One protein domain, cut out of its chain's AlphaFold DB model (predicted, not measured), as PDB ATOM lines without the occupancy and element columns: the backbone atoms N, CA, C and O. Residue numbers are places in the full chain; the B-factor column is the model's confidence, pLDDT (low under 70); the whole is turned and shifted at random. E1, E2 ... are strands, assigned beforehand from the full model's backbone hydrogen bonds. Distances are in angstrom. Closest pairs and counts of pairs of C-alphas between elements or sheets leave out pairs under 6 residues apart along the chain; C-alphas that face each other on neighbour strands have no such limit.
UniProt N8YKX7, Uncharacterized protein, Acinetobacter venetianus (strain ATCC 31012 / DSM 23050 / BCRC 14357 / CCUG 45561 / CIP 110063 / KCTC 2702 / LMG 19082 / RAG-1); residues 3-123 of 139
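What this domain is: This is residues 3 to 123 of the 139 residues of an uncharacterized protein of Acinetobacter venetianus (strain ATCC 31012 / DSM 23050 / BCRC 14357 / CCUG 45561 / CIP 110063 / KCTC 2702 / LMG 19082 / RAG-1) (UniProt N8YKX7). What is the shape? Two strongly twisted three-stranded sheets, E1 E2 E3 and E4 E5 E6, make a loose sandwich, two sheets face to face; residues 84 to 123 then run as a long tail with no named element past the side away from E6. What is it built of? The printed part has 121 residues with six named strands, E1 to E6 in chain order, and no named helix; the class is all strand, though under half of the residues are in named elements. How large is it? It is loose, with a radius of gyration of the C-alphas of 16.8 A and spans of 50 by 38 by 22 A.

Where its parts are: Where is the first sheet? E1, residues 3 to 8, begins at C-alpha 3 (82.513, 89.208, 105.796). E2, residues 17 to 29, is 39.5 A long, and E3, residues 35 to 47, is 34.6 A long and bends by 55 degrees at residue 38. Where is the second? E4 is residues 57 to 62, E5 residues 67 to 72, and E6, residues 75 to 83, 21.5 A long, ends at C-alpha 83 (87.730, 94.525, 121.290).

How they stand to each other: How are the strands paired? Each sheet is a meander, each strand the antiparallel neighbour of the one before. Within hydrogen-bond range are N 4 and O 21 at 2.9 A, N 24 and O 41 at 2.8 A, N 58 and O 71 at 2.8 A, and N 72 and O 75 at 2.9 A. Where are the sheets close? The closest C-alphas of E3 and E6 are those of Asp 39 and Ile 82, 5.3 A apart, while E1 and E4 are apart.

The domain as a whole: Is the printed part continuous? It has no cut, and no link between named strands is long. Where is confidence low? Residues 98 to 102 are under 70 in pLDDT.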
ATOM      1  N   LEU A   3      81.443  89.420 106.756       91.00
ATOM      2  CA  LEU A   3      82.513  89.208 105.796       91.00
ATOM      3  C   LEU A   3      81.908  89.074 104.407       91.00
ATOM      4  O   LEU A   3      81.077  88.198 104.177       91.00
ATOM      5  N   ALA A   4      82.353  89.906 103.474       89.44
ATOM      6  CA  ALA A   4      81.889  89.849 102.098       89.44
ATOM      7  C   ALA A   4      83.061  89.932 101.128       89.44
ATOM      8  O   ALA A   4      83.964  90.751 101.298       89.44
ATOM      9  N   TYR A   5      83.009  89.114 100.082       89.38
ATOM     10  CA  TYR A   5      83.793  89.328  98.877       89.38
ATOM     11  C   TYR A   5      82.872  89.859  97.780       89.38
ATOM     12  O   TYR A   5      81.839  89.259  97.486       89.38
ATOM     13  N   SER A   6      83.273  90.967  97.167       85.56
ATOM     14  CA  SER A   6      82.525  91.634  96.108       85.56
ATOM     15  C   SER A   6      83.423  91.859  94.902       85.56
ATOM     16  O   SER A   6      84.581  92.249  95.037       85.56
ATOM     17  N   VAL A   7      82.871  91.666  93.707       84.12
ATOM     18  CA  VAL A   7      83.488  92.130  92.462       84.12
ATOM     19  C   VAL A   7      82.760  93.395  92.043       84.12
ATOM     20  O   VAL A   7      81.577  93.355  91.712       84.12
ATOM     21  N   VAL A   8      83.474  94.512  92.075       82.44
ATOM     22  CA  VAL A   8      82.981  95.818  91.649       82.44
ATOM     23  C   VAL A   8      83.323  96.010  90.177       82.44
ATOM     24  O   VAL A   8      84.463  95.797  89.754       82.44
ATOM     25  N   ASN A   9      82.327  96.405  89.387       77.19
ATOM     26  CA  ASN A   9      82.492  96.725  87.976       77.19
ATOM     27  C   ASN A   9      81.534  97.853  87.581       77.19
ATOM     28  O   ASN A   9      80.322  97.687  87.699       77.19
ATOM     29  N   ASN A  10      82.088  98.947  87.068       73.75
ATOM     30  CA  ASN A  10      81.398 100.155  86.624       73.75
ATOM     31  C   ASN A  10      80.521 100.787  87.717       73.75
ATOM     32  O   ASN A  10      79.390 101.188  87.454       73.75
ATOM     33  N   ASP A  11      81.050 100.867  88.938       78.75
ATOM     34  CA  ASP A  11      80.420 101.596  90.039       78.75
ATOM     35  C   ASP A  11      80.971 103.034  90.098       78.75
ATOM     36  O   ASP A  11      82.182 103.219  89.975       78.75
ATOM     37  N   PRO A  12      80.130 104.068  90.278       79.69
ATOM     38  CA  PRO A  12      80.599 105.454  90.322       79.69
ATOM     39  C   PRO A  12      81.425 105.788  91.574       79.69
ATOM     40  O   PRO A  12      82.166 106.768  91.564       79.69
ATOM     41  N   ASN A  13      81.309 105.001  92.648       82.00
ATOM     42  CA  ASN A  13      81.958 105.263  93.934       82.00
ATOM     43  C   ASN A  13      83.220 104.421  94.158       82.00
ATOM     44  O   ASN A  13      83.981 104.695  95.087       82.00
ATOM     45  N   TYR A  14      83.446 103.390  93.343       80.12
ATOM     46  CA  TYR A  14      84.518 102.423  93.553       80.12
ATOM     47  C   TYR A  14      85.226 102.083  92.246       80.12
ATOM     48  O   TYR A  14      84.615 101.935  91.193       80.12
ATOM     49  N   THR A  15      86.545 101.906  92.322       86.69
ATOM     50  CA  THR A  15      87.323 101.410  91.184       86.69
ATOM     51  C   THR A  15      86.943  99.963  90.869       86.69
ATOM     52  O   THR A  15      86.601  99.184  91.756       86.69
ATOM     53  N   ASN A  16      87.018  99.582  89.596       85.94
ATOM     54  CA  ASN A  16      86.789  98.203  89.183       85.94
ATOM     55  C   ASN A  16      87.815  97.269  89.837       85.94
ATOM     56  O   ASN A  16      89.018  97.514  89.760       85.94
ATOM     57  N   GLY A  17      87.351  96.178  90.444       87.81
ATOM     58  CA  GLY A  17      88.234  95.254  91.152       87.81
ATOM     59  C   GLY A  17      87.513  94.301  92.097       87.81
ATOM     60  O   GLY A  17      86.295  94.358  92.271       87.81
ATOM     61  N   GLY A  18      88.283  93.393  92.692       89.81
ATOM     62  CA  GLY A  18      87.826  92.559  93.796       89.81
ATOM     63  C   GLY A  18      88.020  93.286  95.120       89.81
ATOM     64  O   GLY A  18      89.038  93.939  95.330       89.81
ATOM     65  N   TYR A  19      87.062  93.148  96.028       91.88
ATOM     66  CA  TYR A  19      87.125  93.743  97.354       91.88
ATOM     67  C   TYR A  19      86.700  92.738  98.409       91.88
ATOM     68  O   TYR A  19      85.675  92.075  98.264       91.88
ATOM     69  N   VAL A  20      87.456  92.672  99.499       94.50
ATOM     70  CA  VAL A  20      87.002  92.060 100.747       94.50
ATOM     71  C   VAL A  20      86.539  93.175 101.674       94.50
ATOM     72  O   VAL A  20      87.289  94.107 101.962       94.50
ATOM     73  N   THR A  21      85.295  93.080 102.134       93.88
ATOM     74  CA  THR A  21      84.755  93.936 103.189       93.88
ATOM     75  C   THR A  21      84.669  93.137 104.479       93.88
ATOM     76  O   THR A  21      84.060  92.068 104.496       93.88
ATOM     77  N   LEU A  22      85.253  93.670 105.549       95.44
ATOM     78  CA  LEU A  22      85.081  93.170 106.910       95.44
ATOM     79  C   LEU A  22      84.381  94.257 107.715       95.44
ATOM     80  O   LEU A  22      84.886  95.378 107.783       95.44
ATOM     81  N   THR A  23      83.251  93.929 108.328       95.62
ATOM     82  CA  THR A  23      82.548  94.816 109.257       95.62
ATOM     83  C   THR A  23      82.455  94.117 110.605       95.62
ATOM     84  O   THR A  23      81.806  93.079 110.751       95.62
ATOM     85  N   GLY A  24      83.141  94.660 111.599       95.56
ATOM     86  CA  GLY A  24      83.126  94.161 112.961       95.56
ATOM     87  C   GLY A  24      82.316  95.081 113.861       95.56
ATOM     88  O   GLY A  24      82.470  96.298 113.804       95.56
ATOM     89  N   VAL A  25      81.471  94.483 114.698       95.44
ATOM     90  CA  VAL A  25      80.732  95.169 115.758       95.44
ATOM     91  C   VAL A  25      80.900  94.350 117.023       95.44
ATOM     92  O   VAL A  25      80.722  93.129 116.988       95.44
ATOM     93  N   THR A  26      81.249  95.006 118.121       96.00
ATOM     94  CA  THR A  26      81.238  94.403 119.457       96.00
ATOM     95  C   THR A  26      80.106  95.016 120.266       96.00
ATOM     96  O   THR A  26      79.707  96.161 120.051       96.00
ATOM     97  N   THR A  27      79.567  94.236 121.194       95.38
ATOM     98  CA  THR A  27      78.524  94.675 122.117       95.38
ATOM     99  C   THR A  27      78.990  94.483 123.550       95.38
ATOM    100  O   THR A  27      79.892  93.687 123.831       95.38
ATOM    101  N   LYS A  28      78.372  95.228 124.458       95.12
ATOM    102  CA  LYS A  28      78.512  95.078 125.906       95.12
ATOM    103  C   LYS A  28      77.131  95.183 126.549       95.12
ATOM    104  O   LYS A  28      76.162  95.514 125.870       95.12
ATOM    105  N   LEU A  29      77.046  94.871 127.837       95.19
ATOM    106  CA  LEU A  29      75.836  95.109 128.613       95.19
ATOM    107  C   LEU A  29      75.905  96.501 129.246       95.19
ATOM    108  O   LEU A  29      76.947  96.873 129.790       95.19
ATOM    109  N   ASP A  30      74.811  97.249 129.176       93.75
ATOM    110  CA  ASP A  30      74.652  98.495 129.918       93.75
ATOM    111  C   ASP A  30      74.375  98.227 131.415       93.75
ATOM    112  O   ASP A  30      74.307  97.082 131.875       93.75
ATOM    113  N   SER A  31      74.194  99.289 132.204       94.25
ATOM    114  CA  SER A  31      73.906  99.178 133.643       94.25
ATOM    115  C   SER A  31      72.564  98.509 133.971       94.25
ATOM    116  O   SER A  31      72.336  98.141 135.123       94.25
ATOM    117  N   THR A  32      71.685  98.343 132.983       96.12
ATOM    118  CA  THR A  32      70.378  97.685 133.106       96.12
ATOM    119  C   THR A  32      70.393  96.239 132.604       96.12
ATOM    120  O   THR A  32      69.392  95.534 132.729       96.12
ATOM    121  N   GLY A  33      71.529  95.774 132.072       94.06
ATOM    122  CA  GLY A  33      71.684  94.437 131.506       94.06
ATOM    123  C   GLY A  33      71.186  94.307 130.065       94.06
ATOM    124  O   GLY A  33      70.993  93.183 129.601       94.06
ATOM    125  N   GLN A  34      70.974  95.412 129.347       95.56
ATOM    126  CA  GLN A  34      70.640  95.387 127.921       95.56
ATOM    127  C   GLN A  34      71.896  95.440 127.053       95.56
ATOM    128  O   GLN A  34      72.908  96.018 127.437       95.56
ATOM    129  N   LEU A  35      71.836  94.824 125.870       95.12
ATOM    130  CA  LEU A  35      72.930  94.877 124.903       95.12
ATOM    131  C   LEU A  35      73.003  96.257 124.249       95.12
ATOM    132  O   LEU A  35      72.041  96.705 123.630       95.12
ATOM    133  N   GLU A  36      74.183  96.862 124.289       95.06
ATOM    134  CA  GLU A  36      74.512  98.068 123.537       95.06
ATOM    135  C   GLU A  36      75.763  97.862 122.677       95.06
ATOM    136  O   GLU A  36      76.626  97.029 122.977       95.06
ATOM    137  N   ALA A  37      75.859  98.608 121.575       94.81
ATOM    138  CA  ALA A  37      77.051  98.611 120.735       94.81
ATOM    139  C   ALA A  37      78.228  99.241 121.498       94.81
ATOM    140  O   ALA A  37      78.067 100.242 122.194       94.81
ATOM    141  N   LYS A  38      79.414  98.655 121.350       94.31
ATOM    142  CA  LYS A  38      80.645  99.111 121.996       94.31
ATOM    143  C   LYS A  38      81.609  99.685 120.965       94.31
ATOM    144  O   LYS A  38      81.848 100.886 120.971       94.31
ATOM    145  N   ASP A  39      82.097  98.838 120.062       95.94
ATOM    146  CA  ASP A  39      83.029  99.231 119.009       95.94
ATOM    147  C   ASP A  39      82.477  98.875 117.627       95.94
ATOM    148  O   ASP A  39      81.727  97.907 117.454       95.94
ATOM    149  N   PHE A  40      82.906  99.644 116.630       96.06
ATOM    150  CA  PHE A  40      82.634  99.418 115.216       96.06
ATOM    151  C   PHE A  40      83.916  99.662 114.420       96.06
ATOM    152  O   PHE A  40      84.533 100.719 114.541       96.06
ATOM    153  N   ASP A  41      84.286  98.719 113.559       97.12
ATOM    154  CA  ASP A  41      85.350  98.917 112.576       97.12
ATOM    155  C   ASP A  41      84.947  98.285 111.249       97.12
ATOM    156  O   ASP A  41      84.375  97.191 111.195       97.12
ATOM    157  N   ARG A  42      85.274  98.979 110.160       95.81
ATOM    158  CA  ARG A  42      85.033  98.502 108.804       95.81
ATOM    159  C   ARG A  42      86.298  98.634 107.979       95.81
ATOM    160  O   ARG A  42      86.869  99.716 107.860       95.81
ATOM    161  N   LYS A  43      86.689  97.535 107.341       95.44
ATOM    162  CA  LYS A  43      87.790  97.486 106.380       95.44
ATOM    163  C   LYS A  43      87.247  97.179 104.997       95.44
ATOM    164  O   LYS A  43      86.437  96.270 104.833       95.44
ATOM    165  N   LEU A  44      87.722  97.932 104.012       93.44
ATOM    166  CA  LEU A  44      87.519  97.662 102.597       93.44
ATOM    167  C   LEU A  44      88.894  97.464 101.968       93.44
ATOM    168  O   LEU A  44      89.683  98.402 101.887       93.44
ATOM    169  N   ILE A  45      89.191  96.233 101.566       94.19
ATOM    170  CA  ILE A  45      90.522  95.838 101.110       94.19
ATOM    171  C   ILE A  45      90.414  95.406  99.658       94.19
ATOM    172  O   ILE A  45      89.702  94.453  99.342       94.19
ATOM    173  N   SER A  46      91.114  96.124  98.778       92.94
ATOM    174  CA  SER A  46      91.248  95.725  97.377       92.94
ATOM    175  C   SER A  46      92.065  94.439  97.291       92.94
ATOM    176  O   SER A  46      93.126  94.327  97.908       92.94
ATOM    177  N   VAL A  47      91.560  93.469  96.536       93.38
ATOM    178  CA  VAL A  47      92.194  92.168  96.333       93.38
ATOM    179  C   VAL A  47      92.155  91.780  94.862       93.38
ATOM    180  O   VAL A  47      91.141  91.921  94.176       93.38
ATOM    181  N   ALA A  48      93.260  91.218  94.382       88.81
ATOM    182  CA  ALA A  48      93.249  90.494  93.122       88.81
ATOM    183  C   ALA A  48      92.545  89.146  93.326       88.81
ATOM    184  O   ALA A  48      92.830  88.430  94.290       88.81
ATOM    185  N   THR A  49      91.637  88.787  92.416       81.94
ATOM    186  CA  THR A  49      91.099  87.425  92.358       81.94
ATOM    187  C   THR A  49      92.221  86.492  91.904       81.94
ATOM    188  O   THR A  49      92.763  86.713  90.817       81.94
ATOM    189  N   PRO A  50      92.591  85.468  92.690       84.94
ATOM    190  CA  PRO A  50      93.617  84.523  92.268       84.94
ATOM    191  C   PRO A  50      93.199  83.754  91.007       84.94
ATOM    192  O   PRO A  50      92.012  83.660  90.685       84.94
ATOM    193  N   SER A  51      94.172  83.177  90.298       86.56
ATOM    194  CA  SER A  51      93.933  82.425  89.055       86.56
ATOM    195  C   SER A  51      93.049  81.186  89.249       86.56
ATOM    196  O   SER A  51      92.367  80.778  88.314       86.56
ATOM    197  N   ASP A  52      93.016  80.621  90.459       88.38
ATOM    198  CA  ASP A  52      92.125  79.517  90.834       88.38
ATOM    199  C   ASP A  52      90.682  79.972  91.139       88.38
ATOM    200  O   ASP A  52      89.826  79.146  91.457       88.38
ATOM    201  N   GLY A  53      90.409  81.279  91.056       85.94
ATOM    202  CA  GLY A  53      89.103  81.884  91.301       85.94
ATOM    203  C   GLY A  53      88.695  81.959  92.774       85.94
ATOM    204  O   GLY A  53      87.570  82.368  93.059       85.94
ATOM    205  N   LYS A  54      89.568  81.579  93.718       89.81
ATOM    206  CA  LYS A  54      89.228  81.458  95.141       89.81
ATOM    207  C   LYS A  54      89.873  82.565  95.960       89.81
ATOM    208  O   LYS A  54      91.063  82.522  96.265       89.81
ATOM    209  N   VAL A  55      89.060  83.519  96.404       92.56
ATOM    210  CA  VAL A  55      89.461  84.426  97.485       92.56
ATOM    211  C   VAL A  55      89.349  83.679  98.808       92.56
ATOM    212  O   VAL A  55      88.289  83.151  99.138       92.56
ATOM    213  N   ARG A  56      90.453  83.609  99.550       94.44
ATOM    214  CA  ARG A  56      90.535  82.899 100.829       94.44
ATOM    215  C   ARG A  56      90.739  83.899 101.954       94.44
ATOM    216  O   ARG A  56      91.593  84.782 101.858       94.44
ATOM    217  N   ILE A  57      89.965  83.740 103.020       95.62
ATOM    218  CA  ILE A  57      89.976  84.643 104.167       95.62
ATOM    219  C   ILE A  57      90.095  83.790 105.426       95.62
ATOM    220  O   ILE A  57      89.270  82.913 105.662       95.62
ATOM    221  N   GLY A  58      91.148  84.032 106.201       96.00
ATOM    222  CA  GLY A  58      91.364  83.424 107.505       96.00
ATOM    223  C   GLY A  58      90.936  84.392 108.595       96.00
ATOM    224  O   GLY A  58      91.265  85.573 108.524       96.00
ATOM    225  N   ILE A  59      90.220  83.899 109.600       95.75
ATOM    226  CA  ILE A  59      89.816  84.668 110.779       95.75
ATOM    227  C   ILE A  59      90.387  83.973 112.009       95.75
ATOM    228  O   ILE A  59      90.370  82.746 112.084       95.75
ATOM    229  N   TYR A  60      90.897  84.750 112.958       96.75
ATOM    230  CA  TYR A  60      91.371  84.241 114.241       96.75
ATOM    231  C   TYR A  60      90.998  85.197 115.368       96.75
ATOM    232  O   TYR A  60      90.861  86.400 115.159       96.75
ATOM    233  N   PHE A  61      90.829  84.670 116.577       97.38
ATOM    234  CA  PHE A  61      90.496  85.470 117.749       97.38
ATOM    235  C   PHE A  61      91.553  85.280 118.831       97.38
ATOM    236  O   PHE A  61      91.809  84.165 119.280       97.38
ATOM    237  N   ASN A  62      92.159  86.378 119.271       97.50
ATOM    238  CA  ASN A  62      93.046  86.369 120.422       97.50
ATOM    239  C   ASN A  62      92.195  86.347 121.698       97.50
ATOM    240  O   ASN A  62      91.648  87.377 122.091       97.50
ATOM    241  N   GLN A  63      92.108  85.185 122.350       95.75
ATOM    242  CA  GLN A  63      91.297  84.989 123.558       95.75
ATOM    243  C   GLN A  63      91.744  85.851 124.754       95.75
ATOM    244  O   GLN A  63      90.916  86.207 125.588       95.75
ATOM    245  N   VAL A  64      93.029  86.228 124.828       96.25
ATOM    246  CA  VAL A  64      93.586  87.031 125.933       96.25
ATOM    247  C   VAL A  64      93.305  88.516 125.724       96.25
ATOM    248  O   VAL A  64      92.732  89.175 126.589       96.25
ATOM    249  N   ALA A  65      93.685  89.046 124.560       97.12
ATOM    250  CA  ALA A  65      93.504  90.462 124.235       97.12
ATOM    251  C   ALA A  65      92.076  90.798 123.767       97.12
ATOM    252  O   ALA A  65      91.714  91.972 123.674       97.12
ATOM    253  N   LYS A  66      91.259  89.772 123.493       97.31
ATOM    254  CA  LYS A  66      89.872  89.858 123.010       97.31
ATOM    255  C   LYS A  66      89.756  90.536 121.641       97.31
ATOM    256  O   LYS A  66      88.837  91.318 121.397       97.31
ATOM    257  N   GLN A  67      90.713  90.256 120.759       97.00
ATOM    258  CA  GLN A  67      90.862  90.920 119.460       97.00
ATOM    259  C   GLN A  67      90.575  89.966 118.305       97.00
ATOM    260  O   GLN A  67      90.983  88.805 118.334       97.00
ATOM    261  N   LEU A  68      89.930  90.482 117.260       96.94
ATOM    262  CA  LEU A  68      89.633  89.734 116.042       96.94
ATOM    263  C   LEU A  68      90.659  90.057 114.958       96.94
ATOM    264  O   LEU A  68      90.760  91.202 114.519       96.94
ATOM    265  N   GLY A  69      91.422  89.051 114.546       97.25
ATOM    266  CA  GLY A  69      92.424  89.150 113.498       97.25
ATOM    267  C   GLY A  69      91.987  88.497 112.196       97.25
ATOM    268  O   GLY A  69      91.103  87.634 112.176       97.25
ATOM    269  N   TYR A  70      92.595  88.932 111.094       97.44
ATOM    270  CA  TYR A  70      92.214  88.469 109.766       97.44
ATOM    271  C   TYR A  70      93.393  88.386 108.788       97.44
ATOM    272  O   TYR A  70      94.340  89.174 108.809       97.44
ATOM    273  N   ILE A  71      93.304  87.397 107.902       97.56
ATOM    274  CA  ILE A  71      94.276  87.063 106.864       97.56
ATOM    275  C   ILE A  71      93.528  87.023 105.535       97.56
ATOM    276  O   ILE A  71      92.466  86.410 105.449       97.56
ATOM    277  N   ILE A  72      94.068  87.641 104.487       96.06
ATOM    278  CA  ILE A  72      93.449  87.635 103.156       96.06
ATOM    279  C   ILE A  72      94.482  87.172 102.143       96.06
ATOM    280  O   ILE A  72      95.544  87.777 102.018       96.06
ATOM    281  N   ASN A  73      94.171  86.084 101.430       94.50
ATOM    282  CA  ASN A  73      95.068  85.449 100.461       94.50
ATOM    283  C   ASN A  73      96.501  85.240 101.006       94.50
ATOM    284  O   ASN A  73      97.477  85.444 100.293       94.50
ATOM    285  N   GLY A  74      96.623  84.851 102.280       94.44
ATOM    286  CA  GLY A  74      97.900  84.590 102.955       94.44
ATOM    287  C   GLY A  74      98.567  85.811 103.600       94.44
ATOM    288  O   GLY A  74      99.425  85.636 104.460       94.44
ATOM    289  N   THR A  75      98.150  87.036 103.271       95.44
ATOM    290  CA  THR A  75      98.654  88.254 103.926       95.44
ATOM    291  C   THR A  75      97.923  88.481 105.244       95.44
ATOM    292  O   THR A  75      96.700  88.632 105.254       95.44
ATOM    293  N   ASN A  76      98.657  88.520 106.357       96.94
ATOM    294  CA  ASN A  76      98.109  88.850 107.672       96.94
ATOM    295  C   ASN A  76      98.008  90.376 107.840       96.94
ATOM    296  O   ASN A  76      99.008  91.079 107.718       96.94
ATOM    297  N   TYR A  77      96.804  90.877 108.120       96.88
ATOM    298  CA  TYR A  77      96.524  92.309 108.281       96.88
ATOM    299  C   TYR A  77      96.454  92.753 109.749       96.88
ATOM    300  O   TYR A  77      96.171  93.915 110.034       96.88
ATOM    301  N   GLY A  78      96.715  91.842 110.686       96.81
ATOM    302  CA  GLY A  78      96.581  92.090 112.110       96.81
ATOM    303  C   GLY A  78      95.121  92.082 112.546       96.81
ATOM    304  O   GLY A  78      94.333  91.244 112.106       96.81
ATOM    305  N   TYR A  79      94.781  92.993 113.455       97.62
ATOM    306  CA  TYR A  79      93.494  93.023 114.140       97.62
ATOM    307  C   TYR A  79      92.588  94.135 113.615       97.62
ATOM    308  O   TYR A  79      93.054  95.216 113.250       97.62
ATOM    309  N   LEU A  80      91.278  93.885 113.622       97.06
ATOM    310  CA  LEU A  80      90.297  94.965 113.562       97.06
ATOM    311  C   LEU A  80      90.445  95.862 114.795       97.06
ATOM    312  O   LEU A  80      90.820  95.401 115.873       97.06
ATOM    313  N   ASN A  81      90.093  97.136 114.644       96.56
ATOM    314  CA  ASN A  81      90.093  98.109 115.731       96.56
ATOM    315  C   ASN A  81      88.823  97.986 116.594       96.56
ATOM    316  O   ASN A  81      88.071  98.944 116.750       96.56
ATOM    317  N   ILE A  82      88.564  96.773 117.088       95.62
ATOM    318  CA  ILE A  82      87.464  96.423 117.991       95.62
ATOM    319  C   ILE A  82      87.971  95.428 119.032       95.62
ATOM    320  O   ILE A  82      88.774  94.543 118.713       95.62
ATOM    321  N   ASN A  83      87.431  95.498 120.247       95.88
ATOM    322  CA  ASN A  83      87.730  94.525 121.290       95.88
ATOM    323  C   ASN A  83      86.434  93.970 121.875       95.88
ATOM    324  O   ASN A  83      85.579  94.705 122.379       95.88
ATOM    325  N   ALA A  84      86.292  92.645 121.841       94.94
ATOM    326  CA  ALA A  84      85.157  91.999 122.477       94.94
ATOM    327  C   ALA A  84      85.170  92.286 123.985       94.94
ATOM    328  O   ALA A  84      86.223  92.449 124.606       94.94
ATOM    329  N   GLU A  85      83.986  92.357 124.587       93.56
ATOM    330  CA  GLU A  85      83.864  92.566 126.031       93.56
ATOM    331  C   GLU A  85      84.480  91.399 126.816       93.56
ATOM    332  O   GLU A  85      85.214  91.588 127.790       93.56
ATOM    333  N   ASN A  86      84.273  90.183 126.314       94.00
ATOM    334  CA  ASN A  86      84.713  88.937 126.927       94.00
ATOM    335  C   ASN A  86      85.461  88.055 125.922       94.00
ATOM    336  O   ASN A  86      85.373  88.255 124.709       94.00
ATOM    337  N   ALA A  87      86.194  87.072 126.448       95.31
ATOM    338  CA  ALA A  87      86.689  85.957 125.649       95.31
ATOM    339  C   ALA A  87      85.506  85.204 125.008       95.31
ATOM    340  O   ALA A  87      84.403  85.180 125.564       95.31
ATOM    341  N   LEU A  88      85.725  84.600 123.840       92.62
ATOM    342  CA  LEU A  88      84.674  83.865 123.141       92.62
ATOM    343  C   LEU A  88      84.490  82.494 123.786       92.62
ATOM    344  O   LEU A  88      85.413  81.682 123.785       92.62
ATOM    345  N   SER A  89      83.283  82.235 124.286       92.06
ATOM    346  CA  SER A  89      82.857  80.907 124.744       92.06
ATOM    347  C   SER A  89      82.178  80.096 123.644       92.06
ATOM    348  O   SER A  89      82.225  78.873 123.673       92.06
ATOM    349  N   ASN A  90      81.559  80.774 122.677       90.94
ATOM    350  CA  ASN A  90      80.816  80.171 121.578       90.94
ATOM    351  C   ASN A  90      81.070  80.955 120.288       90.94
ATOM    352  O   ASN A  90      81.309  82.165 120.322       90.94
ATOM    353  N   ILE A  91      80.955  80.274 119.151       90.75
ATOM    354  CA  ILE A  91      80.993  80.890 117.827       90.75
ATOM    355  C   ILE A  91      79.897  80.288 116.952       90.75
ATOM    356  O   ILE A  91      79.620  79.092 117.011       90.75
ATOM    357  N   GLY A  92      79.254  81.138 116.160       91.12
ATOM    358  CA  GLY A  92      78.248  80.745 115.187       91.12
ATOM    359  C   GLY A  92      78.560  81.383 113.846       91.12
ATOM    360  O   GLY A  92      79.158  82.460 113.788       91.12
ATOM    361  N   PHE A  93      78.148  80.722 112.770       90.06
ATOM    362  CA  PHE A  93      78.410  81.187 111.418       90.06
ATOM    363  C   PHE A  93      77.154  81.137 110.565       90.06
ATOM    364  O   PHE A  93      76.345  80.215 110.668       90.06
ATOM    365  N   GLN A  94      77.038  82.110 109.669       90.12
ATOM    366  CA  GLN A  94      76.031  82.137 108.626       90.12
ATOM    367  C   GLN A  94      76.723  82.488 107.310       90.12
ATOM    368  O   GLN A  94      77.477  83.455 107.240       90.12
ATOM    369  N   ALA A  95      76.479  81.689 106.275       84.44
ATOM    370  CA  ALA A  95      76.959  81.954 104.928       84.44
ATOM    371  C   ALA A  95      75.763  82.295 104.041       84.44
ATOM    372  O   ALA A  95      74.824  81.508 103.924       84.44
ATOM    373  N   VAL A  96      75.801  83.473 103.424       79.94
ATOM    374  CA  VAL A  96      74.752  83.950 102.522       79.94
ATOM    375  C   VAL A  96      75.404  84.380 101.218       79.94
ATOM    376  O   VAL A  96      76.390  85.114 101.217       79.94
ATOM    377  N   SER A  97      74.850  83.935 100.093       74.12
ATOM    378  CA  SER A  97      75.166  84.488  98.779       74.12
ATOM    379  C   SER A  97      74.018  85.388  98.342       74.12
ATOM    380  O   SER A  97      72.909  84.901  98.119       74.12
ATOM    381  N   GLN A  98      74.275  86.685  98.198       69.38
ATOM    382  CA  GLN A  98      73.274  87.626  97.710       69.38
ATOM    383  C   GLN A  98      73.647  88.102  96.303       69.38
ATOM    384  O   GLN A  98      74.598  88.875  96.154       69.38
ATOM    385  N   PRO A  99      72.924  87.673  95.254       66.00
ATOM    386  CA  PRO A  99      73.056  88.309  93.957       66.00
ATOM    387  C   PRO A  99      72.448  89.713  94.056       66.00
ATOM    388  O   PRO A  99      71.248  89.869  94.268       66.00
ATOM    389  N   SER A 100      73.270  90.755  93.919       64.25
ATOM    390  CA  SER A 100      72.736  92.094  93.652       64.25
ATOM    391  C   SER A 100      72.096  92.086  92.254       64.25
ATOM    392  O   SER A 100      72.686  91.476  91.353       64.25
ATOM    393  N   PRO A 101      70.914  92.704  92.043       62.81
ATOM    394  CA  PRO A 101      70.229  92.740  90.752       62.81
ATOM    395  C   PRO A 101      70.986  93.647  89.774       62.81
ATOM    396  O   PRO A 101      70.569  94.754  89.452       62.81
ATOM    397  N   ASN A 102      72.138  93.177  89.313       68.12
ATOM    398  CA  ASN A 102      72.947  93.829  88.304       68.12
ATOM    399  C   ASN A 102      72.933  92.949  87.054       68.12
ATOM    400  O   ASN A 102      73.526  91.868  87.026       68.12
ATOM    401  N   THR A 103      72.245  93.423  86.016       75.06
ATOM    402  CA  THR A 103      72.123  92.744  84.717       75.06
ATOM    403  C   THR A 103      73.466  92.585  83.997       75.06
ATOM    404  O   THR A 103      73.576  91.749  83.107       75.06
ATOM    405  N   ALA A 104      74.502  93.322  84.410       73.12
ATOM    406  CA  ALA A 104      75.879  93.203  83.935       73.12
ATOM    407  C   ALA A 104      76.803  92.442  84.915       73.12
ATOM    408  O   ALA A 104      78.031  92.508  84.797       73.12
ATOM    409  N   SER A 105      76.247  91.723  85.899       75.00
ATOM    410  CA  SER A 105      77.039  90.930  86.844       75.00
ATOM    411  C   SER A 105      77.825  89.823  86.135       75.00
ATOM    412  O   SER A 105      77.272  89.012  85.393       75.00
ATOM    413  N   LYS A 106      79.124  89.718  86.441       72.94
ATOM    414  CA  LYS A 106      79.991  88.637  85.938       72.94
ATOM    415  C   LYS A 106      79.645  87.257  86.514       72.94
ATOM    416  O   LYS A 106      80.180  86.257  86.044       72.94
ATOM    417  N   PHE A 107      78.770  87.198  87.518       75.88
ATOM    418  CA  PHE A 107      78.333  85.951  88.147       75.88
ATOM    419  C   PHE A 107      77.086  85.338  87.494       75.88
ATOM    420  O   PHE A 107      76.689  84.237  87.870       75.88
ATOM    421  N   LEU A 108      76.470  86.002  86.506       79.00
ATOM    422  CA  LEU A 108      75.321  85.442  85.793       79.00
ATOM    423  C   LEU A 108      75.695  84.115  85.113       79.00
ATOM    424  O   LEU A 108      76.688  84.023  84.390       79.00
ATOM    425  N   GLY A 109      74.902  83.072  85.381       81.44
ATOM    426  CA  GLY A 109      75.142  81.719  84.872       81.44
ATOM    427  C   GLY A 109      76.390  81.030  85.444       81.44
ATOM    428  O   GLY A 109      76.836  80.031  84.883       81.44
ATOM    429  N   LYS A 110      76.985  81.553  86.526       81.38
ATOM    430  CA  LYS A 110      78.135  80.947  87.212       81.38
ATOM    431  C   LYS A 110      77.708  80.322  88.535       81.38
ATOM    432  O   LYS A 110      76.837  80.842  89.227       81.38
ATOM    433  N   GLN A 111      78.362  79.224  88.906       83.62
ATOM    434  CA  GLN A 111      78.254  78.678  90.253       83.62
ATOM    435  C   GLN A 111      79.118  79.517  91.196       83.62
ATOM    436  O   GLN A 111      80.305  79.720  90.947       83.62
ATOM    437  N   VAL A 112      78.511  79.984  92.282       81.56
ATOM    438  CA  VAL A 112      79.208  80.622  93.398       81.56
ATOM    439  C   VAL A 112      79.020  79.723  94.610       81.56
ATOM    440  O   VAL A 112      77.900  79.328  94.922       81.56
ATOM    441  N   SER A 113      80.116  79.380  95.276       87.44
ATOM    442  CA  SER A 113      80.113  78.540  96.472       87.44
ATOM    443  C   SER A 113      80.882  79.221  97.589       87.44
ATOM    444  O   SER A 113      81.921  79.834  97.342       87.44
ATOM    445  N   ILE A 114      80.407  79.050  98.817       88.81
ATOM    446  CA  ILE A 114      81.124  79.441 100.028       88.81
ATOM    447  C   ILE A 114      81.521  78.149 100.736       88.81
ATOM    448  O   ILE A 114      80.683  77.273 100.938       88.81
ATOM    449  N   GLN A 115      82.796  78.030 101.094       92.12
ATOM    450  CA  GLN A 115      83.313  76.909 101.870       92.12
ATOM    451  C   GLN A 115      83.873  77.436 103.184       92.12
ATOM    452  O   GLN A 115      84.666  78.376 103.193       92.12
ATOM    453  N   MET A 116      83.468  76.806 104.282       92.69
ATOM    454  CA  MET A 116      84.035  77.039 105.602       92.69
ATOM    455  C   MET A 116      85.006  75.914 105.935       92.69
ATOM    456  O   MET A 116      84.694  74.747 105.710       92.69
ATOM    457  N   ILE A 117      86.178  76.275 106.449       95.12
ATOM    458  CA  ILE A 117      87.210  75.331 106.872       95.12
ATOM    459  C   ILE A 117      87.489  75.600 108.343       95.12
ATOM    460  O   ILE A 117      87.917  76.697 108.698       95.12
ATOM    461  N   THR A 118      87.223  74.603 109.178       94.50
ATOM    462  CA  THR A 118      87.415  74.673 110.632       94.50
ATOM    463  C   THR A 118      88.379  73.626 111.159       94.50
ATOM    464  O   THR A 118      88.756  73.729 112.314       94.50
ATOM    465  N   ASP A 119      88.769  72.646 110.344       95.69
ATOM    466  CA  ASP A 119      89.643  71.554 110.773       95.69
ATOM    467  C   ASP A 119      91.102  71.911 110.485       95.69
ATOM    468  O   ASP A 119      91.447  72.200 109.331       95.69
ATOM    469  N   ALA A 120      91.966  71.834 111.503       96.50
ATOM    470  CA  ALA A 120      93.384  72.185 111.408       96.50
ATOM    471  C   ALA A 120      94.119  71.625 110.171       96.50
ATOM    472  O   ALA A 120      94.787  72.406 109.493       96.50
ATOM    473  N   PRO A 121      93.961  70.342 109.775       95.81
ATOM    474  CA  PRO A 121      94.680  69.787 108.622       95.81
ATOM    475  C   PRO A 121      94.364  70.468 107.283       95.81
ATOM    476  O   PRO A 121      95.128  70.343 106.329       95.81
ATOM    477  N   ASN A 122      93.224  71.158 107.193       96.12
ATOM    478  CA  ASN A 122      92.752  71.810 105.976       96.12
ATOM    479  C   ASN A 122      92.999  73.327 105.981       96.12
ATOM    480  O   ASN A 122      92.769  73.989 104.965       96.12
ATOM    481  N   ILE A 123      93.443  73.892 107.106       95.75
ATOM    482  CA  ILE A 123      93.752  75.313 107.239       95.75
ATOM    483  C   ILE A 123      95.099  75.596 106.552       95.75
ATOM    484  O   ILE A 123      96.105  74.954 106.825       95.75
TER     485      ILE A 123